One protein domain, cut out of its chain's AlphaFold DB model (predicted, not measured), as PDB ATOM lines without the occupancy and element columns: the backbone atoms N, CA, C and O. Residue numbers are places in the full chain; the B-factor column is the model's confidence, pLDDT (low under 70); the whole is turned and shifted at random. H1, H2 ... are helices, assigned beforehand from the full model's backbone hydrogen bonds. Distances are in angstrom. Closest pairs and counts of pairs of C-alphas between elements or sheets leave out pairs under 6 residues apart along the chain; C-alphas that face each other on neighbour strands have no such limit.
ATOM      1  N   ASN A   2      87.941 118.550 115.114       87.64
ATOM      2  CA  ASN A   2      87.520 117.930 116.374       87.64
ATOM      3  C   ASN A   2      87.450 116.402 116.198       87.64
ATOM      4  O   ASN A   2      86.990 115.951 115.151       87.64
ATOM      5  N   GLU A   3      87.924 115.608 117.163       90.52
ATOM      6  CA  GLU A   3      88.015 114.140 117.021       90.52
ATOM      7  C   GLU A   3      86.672 113.517 116.621       90.52
ATOM      8  O   GLU A   3      86.624 112.761 115.654       90.52
ATOM      9  N   LYS A   4      85.578 113.971 117.247       92.64
ATOM     10  CA  LYS A   4      84.205 113.553 116.934       92.64
ATOM     11  C   LYS A   4      83.811 113.783 115.468       92.64
ATOM     12  O   LYS A   4      83.181 112.924 114.868       92.64
ATOM     13  N   ILE A   5      84.234 114.899 114.861       94.83
ATOM     14  CA  ILE A   5      83.954 115.199 113.442       94.83
ATOM     15  C   ILE A   5      84.687 114.203 112.535       94.83
ATOM     16  O   ILE A   5      84.116 113.716 111.562       94.83
ATOM     17  N   ARG A   6      85.943 113.866 112.862       94.69
ATOM     18  CA  ARG A   6      86.687 112.839 112.118       94.69
ATOM     19  C   ARG A   6      86.034 111.471 112.274       94.69
ATOM     20  O   ARG A   6      85.875 110.780 111.278       94.69
ATOM     21  N   SER A   7      85.626 111.100 113.485       96.19
ATOM     22  CA  SER A   7      84.969 109.816 113.738       96.19
ATOM     23  C   SER A   7      83.634 109.700 113.000       96.19
ATOM     24  O   SER A   7      83.388 108.676 112.371       96.19
ATOM     25  N   GLN A   8      82.835 110.771 112.936       95.64
ATOM     26  CA  GLN A   8      81.629 110.793 112.100       95.64
ATOM     27  C   GLN A   8      81.955 110.656 110.606       95.64
ATOM     28  O   GLN A   8      81.308 109.894 109.899       95.64
ATOM     29  N   SER A   9      82.997 111.334 110.115       96.36
ATOM     30  CA  SER A   9      83.442 111.176 108.723       96.36
ATOM     31  C   SER A   9      83.891 109.742 108.413       96.36
ATOM     32  O   SER A   9      83.687 109.263 107.297       96.36
ATOM     33  N   VAL A  10      84.498 109.051 109.382       97.04
ATOM     34  CA  VAL A  10      84.888 107.641 109.252       97.04
ATOM     35  C   VAL A  10      83.659 106.728 109.253       97.04
ATOM     36  O   VAL A  10      83.619 105.804 108.445       97.04
ATOM     37  N   LEU A  11      82.637 107.003 110.072       97.16
ATOM     38  CA  LEU A  11      81.355 106.286 110.014       97.16
ATOM     39  C   LEU A  11      80.688 106.430 108.642       97.16
ATOM     40  O   LEU A  11      80.349 105.419 108.041       97.16
ATOM     41  N   ASN A  12      80.602 107.649 108.105       96.39
ATOM     42  CA  ASN A  12      80.051 107.886 106.766       96.39
ATOM     43  C   ASN A  12      80.871 107.169 105.676       96.39
ATOM     44  O   ASN A  12      80.335 106.730 104.665       96.39
ATOM     45  N   THR A  13      82.187 107.028 105.872       96.75
ATOM     46  CA  THR A  13      83.038 106.247 104.962       96.75
ATOM     47  C   THR A  13      82.676 104.764 105.031       96.75
ATOM     48  O   THR A  13      82.440 104.149 103.995       96.75
ATOM     49  N   LEU A  14      82.577 104.196 106.238       97.69
ATOM     50  CA  LEU A  14      82.166 102.802 106.439       97.69
ATOM     51  C   LEU A  14      80.771 102.520 105.888       97.69
ATOM     52  O   LEU A  14      80.565 101.460 105.309       97.69
ATOM     53  N   GLU A  15      79.842 103.468 105.995       96.49
ATOM     54  CA  GLU A  15      78.491 103.364 105.443       96.49
ATOM     55  C   GLU A  15      78.503 103.025 103.943       96.49
ATOM     56  O   GLU A  15      77.780 102.135 103.495       96.49
ATOM     57  N   THR A  16      79.404 103.645 103.168       95.32
ATOM     58  CA  THR A  16      79.532 103.365 101.726       95.32
ATOM     59  C   THR A  16      79.987 101.935 101.420       95.32
ATOM     60  O   THR A  16      79.567 101.360 100.410       95.32
ATOM     61  N   PHE A  17      80.804 101.348 102.300       95.37
ATOM     62  CA  PHE A  17      81.294  99.976 102.175       95.37
ATOM     63  C   PHE A  17      80.267  98.962 102.683       95.37
ATOM     64  O   PHE A  17      80.009  97.965 102.008       95.37
ATOM     65  N   PHE A  18      79.675  99.228 103.846       97.44
ATOM     66  CA  PHE A  18      78.846  98.295 104.605       97.44
ATOM     67  C   PHE A  18      77.400  98.233 104.127       97.44
ATOM     68  O   PHE A  18      76.825  97.148 104.087       97.44
ATOM     69  N   ILE A  19      76.802  99.356 103.716       96.10
ATOM     70  CA  ILE A  19      75.426  99.339 103.218       96.10
ATOM     71  C   ILE A  19      75.400  98.748 101.805       96.10
ATOM     72  O   ILE A  19      75.835  99.369 100.826       96.10
ATOM     73  N   LYS A  20      74.842  97.541 101.702       92.89
ATOM     74  CA  LYS A  20      74.554  96.821 100.458       92.89
ATOM     75  C   LYS A  20      73.055  96.499 100.383       92.89
ATOM     76  O   LYS A  20      72.429  96.273 101.419       92.89
ATOM     77  N   GLU A  21      72.528  96.423  99.158       91.78
ATOM     78  CA  GLU A  21      71.179  95.898  98.867       91.78
ATOM     79  C   GLU A  21      71.051  94.447  99.371       91.78
ATOM     80  O   GLU A  21      70.141  94.100 100.120       91.78
ATOM     81  N   ASN A  22      72.049  93.617  99.052       91.97
ATOM     82  CA  ASN A  22      72.202  92.266  99.594       91.97
ATOM     83  C   ASN A  22      73.013  92.277 100.902       91.97
ATOM     84  O   ASN A  22      73.001  93.259 101.640       91.97
ATOM     85  N   HIS A  23      73.707  91.185 101.219       93.91
ATOM     86  CA  HIS A  23      74.505  91.072 102.436       93.91
ATOM     87  C   HIS A  23      75.941  91.554 102.234       93.91
ATOM     88  O   HIS A  23      76.559  91.259 101.210       93.91
ATOM     89  N   TYR A  24      76.465  92.301 103.208       93.71
ATOM     90  CA  TYR A  24      77.863  92.699 103.247       93.71
ATOM     91  C   TYR A  24      78.779  91.478 103.394       93.71
ATOM     92  O   TYR A  24      78.553  90.608 104.235       93.71
ATOM     93  N   ASP A  25      79.839  91.460 102.593       93.13
ATOM     94  CA  ASP A  25      80.952  90.523 102.697       93.13
ATOM     95  C   ASP A  25      82.258  91.270 102.415       93.13
ATOM     96  O   ASP A  25      82.333  92.081 101.481       93.13
ATOM     97  N   MET A  26      83.280  91.020 103.231       89.42
ATOM     98  CA  MET A  26      84.526  91.776 103.186       89.42
ATOM     99  C   MET A  26      85.360  91.357 101.978       89.42
ATOM    100  O   MET A  26      86.003  90.307 101.971       89.42
ATOM    101  N   GLN A  27      85.414  92.229 100.974       90.78
ATOM    102  CA  GLN A  27      86.281  92.030  99.818       90.78
ATOM    103  C   GLN A  27      87.749  92.268 100.199       90.78
ATOM    104  O   GLN A  27      88.068  93.126 101.031       90.78
ATOM    105  N   ARG A  28      88.673  91.518  99.583       91.91
ATOM    106  CA  ARG A  28      90.114  91.607  99.894       91.91
ATOM    107  C   ARG A  28      90.664  93.009  99.630       91.91
ATOM    108  O   ARG A  28      91.523  93.485 100.368       91.91
ATOM    109  N   GLU A  29      90.131  93.667  98.611       93.91
ATOM    110  CA  GLU A  29      90.479  95.011  98.161       93.91
ATOM    111  C   GLU A  29      90.049  96.080  99.180       93.91
ATOM    112  O   GLU A  29      90.784  97.035  99.434       93.91
ATOM    113  N   GLU A  30      88.891  95.893  99.820       93.15
ATOM    114  CA  GLU A  30      88.332  96.814 100.821       93.15
ATOM    115  C   GLU A  30      88.924  96.589 102.223       93.15
ATOM    116  O   GLU A  30      88.884  97.477 103.075       93.15
ATOM    117  N   SER A  31      89.509  95.411 102.470       93.96
ATOM    118  CA  SER A  31      89.965  94.987 103.799       93.96
ATOM    119  C   SER A  31      90.900  95.999 104.467       93.96
ATOM    120  O   SER A  31      90.763  96.282 105.657       93.96
ATOM    121  N   SER A  32      91.832  96.592 103.714       95.91
ATOM    122  CA  SER A  32      92.792  97.561 104.263       95.91
ATOM    123  C   SER A  32      92.114  98.826 104.804       95.91
ATOM    124  O   SER A  32      92.390  99.239 105.934       95.91
ATOM    125  N   ILE A  33      91.198  99.415 104.029       96.12
ATOM    126  CA  ILE A  33      90.498 100.646 104.396       96.12
ATOM    127  C   ILE A  33      89.460 100.383 105.486       96.12
ATOM    128  O   ILE A  33      89.438 101.104 106.484       96.12
ATOM    129  N   VAL A  34      88.679  99.305 105.372       96.56
ATOM    130  CA  VAL A  34      87.680  98.914 106.376       96.56
ATOM    131  C   VAL A  34      88.347  98.671 107.731       96.56
ATOM    132  O   VAL A  34      87.928  99.250 108.734       96.56
ATOM    133  N   ASN A  35      89.432  97.891 107.774       96.73
ATOM    134  CA  ASN A  35      90.153  97.629 109.019       96.73
ATOM    135  C   ASN A  35      90.774  98.900 109.611       96.73
ATOM    136  O   ASN A  35      90.750  99.079 110.829       96.73
ATOM    137  N   ALA A  36      91.306  99.802 108.780       96.73
ATOM    138  CA  ALA A  36      91.834 101.081 109.249       96.73
ATOM    139  C   ALA A  36      90.734 101.961 109.870       96.73
ATOM    140  O   ALA A  36      90.940 102.525 110.947       96.73
ATOM    141  N   CYS A  37      89.558 102.032 109.239       97.64
ATOM    142  CA  CYS A  37      88.395 102.760 109.742       97.64
ATOM    143  C   CYS A  37      87.877 102.174 111.064       97.64
ATOM    144  O   CYS A  37      87.731 102.907 112.043       97.64
ATOM    145  N   LEU A  38      87.663 100.854 111.125       97.49
ATOM    146  CA  LEU A  38      87.233 100.159 112.343       97.49
ATOM    147  C   LEU A  38      88.239 100.349 113.481       97.49
ATOM    148  O   LEU A  38      87.849 100.658 114.606       97.49
ATOM    149  N   ARG A  39      89.541 100.236 113.185       97.48
ATOM    150  CA  ARG A  39      90.606 100.476 114.164       97.48
ATOM    151  C   ARG A  39      90.587 101.920 114.661       97.48
ATOM    152  O   ARG A  39      90.678 102.136 115.863       97.48
ATOM    153  N   TYR A  40      90.449 102.904 113.773       96.86
ATOM    154  CA  TYR A  40      90.370 104.308 114.176       96.86
ATOM    155  C   TYR A  40      89.197 104.552 115.134       96.86
ATOM    156  O   TYR A  40      89.390 105.149 116.190       96.86
ATOM    157  N   LEU A  41      88.004 104.046 114.805       97.10
ATOM    158  CA  LEU A  41      86.821 104.186 115.659       97.10
ATOM    159  C   LEU A  41      86.978 103.448 116.992       97.10
ATOM    160  O   LEU A  41      86.666 104.021 118.032       97.10
ATOM    161  N   GLY A  42      87.521 102.226 116.979       95.89
ATOM    162  CA  GLY A  42      87.722 101.408 118.181       95.89
ATOM    163  C   GLY A  42      88.713 101.995 119.192       95.89
ATOM    164  O   GLY A  42      88.635 101.676 120.374       95.89
ATOM    165  N   TYR A  43      89.617 102.876 118.750       96.02
ATOM    166  CA  TYR A  43      90.544 103.610 119.622       96.02
ATOM    167  C   TYR A  43      90.198 105.102 119.769       96.02
ATOM    168  O   TYR A  43      90.924 105.832 120.451       96.02
ATOM    169  N   SER A  44      89.108 105.575 119.155       95.36
ATOM    170  CA  SER A  44      88.670 106.966 119.275       95.36
ATOM    171  C   SER A  44      87.977 107.182 120.616       95.36
ATOM    172  O   SER A  44      86.909 106.631 120.883       95.36
ATOM    173  N   LYS A  45      88.549 108.054 121.451       94.35
ATOM    174  CA  LYS A  45      88.010 108.371 122.783       94.35
ATOM    175  C   LYS A  45      86.630 109.011 122.693       94.35
ATOM    176  O   LYS A  45      85.801 108.804 123.573       94.35
ATOM    177  N   SER A  46      86.373 109.772 121.626       94.08
ATOM    178  CA  SER A  46      85.072 110.407 121.407       94.08
ATOM    179  C   SER A  46      83.959 109.435 121.013       94.08
ATOM    180  O   SER A  46      82.815 109.862 120.987       94.08
ATOM    181  N   MET A  47      84.272 108.173 120.687       93.82
ATOM    182  CA  MET A  47      83.284 107.164 120.278       93.82
ATOM    183  C   MET A  47      82.937 106.158 121.384       93.82
ATOM    184  O   MET A  47      81.979 105.412 121.222       93.82
ATOM    185  N   CYS A  48      83.661 106.143 122.512       93.65
ATOM    186  CA  CYS A  48      83.494 105.133 123.570       93.65
ATOM    187  C   CYS A  48      82.074 105.050 124.156       93.65
ATOM    188  O   CYS A  48      81.684 103.999 124.658       93.65
ATOM    189  N   HIS A  49      81.326 106.155 124.134       93.39
ATOM    190  CA  HIS A  49      79.982 106.263 124.712       93.39
ATOM    191  C   HIS A  49      78.930 106.718 123.691       93.39
ATOM    192  O   HIS A  49      77.823 107.089 124.072       93.39
ATOM    193  N   GLU A  50      79.271 106.724 122.401       93.81
ATOM    194  CA  GLU A  50      78.313 107.049 121.344       93.81
ATOM    195  C   GLU A  50      77.520 105.791 120.962       93.81
ATOM    196  O   GLU A  50      78.046 104.676 120.981       93.81
ATOM    197  N   LYS A  51      76.245 105.966 120.597       93.59
ATOM    198  CA  LYS A  51      75.406 104.868 120.097       93.59
ATOM    199  C   LYS A  51      76.014 104.325 118.799       93.59
ATOM    200  O   LYS A  51      76.308 105.096 117.886       93.59
TER     201      LYS A  51
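What this domain is: This is residues 2 to 51 of the 249 residues of the protein "Protection of telomeres protein poz1" of Schizosaccharomyces pombe (strain 972 / ATCC 24843) (UniProt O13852). Two helices, H1 and then H2, make a slightly splayed helical hairpin: H1 runs its length, the chain swings through a wide loop, and H2 folds back beside H1. Residues 19 to 24 of that loop stick out at one end of the pair, while the tail, residues 43 to 51, turns about the other end. The printed part has 50 residues with two named helices, no named strand, and the class is all helix. The whole is only just compact, close to loose, with a radius of gyration of the C-alphas of 11.6 A, and it is elongated, spanning 32 by 21 by 15 A.

How they stand to each other: Start with H1, residues 3 to 18, and go on to H2, residues 31 to 42; the two touch and form a helical hairpin. Look at Val 10 and Cys 37, whose C-alphas are the closest of the two helices, 6.0 A apart. The helices run opposite ways at a steep tilt of 37 degrees, only just past shallow. In H2 every O i to N i+4 pair is within hydrogen-bond range; in H1 10 of 12 are.

Where its parts are: Find C-alpha 3 at (88.015, 114.140, 117.021); from there H1 runs 22.1 A to C-alpha 18 at (78.846, 98.295, 104.605). Pick up H2 at C-alpha 31 and follow it for 15.9 A to C-alpha 42 at (87.722, 101.408, 118.181).

The domain as a whole: The two C-alphas farthest apart are those of Asn 2 and Asn 22, at 34.3 A. Residues 19 to 30 form the long link from H1 to H2, and of these, residues 19 to 24 stand free. The printed part has no cut, and no printed residue has a pLDDT under 70.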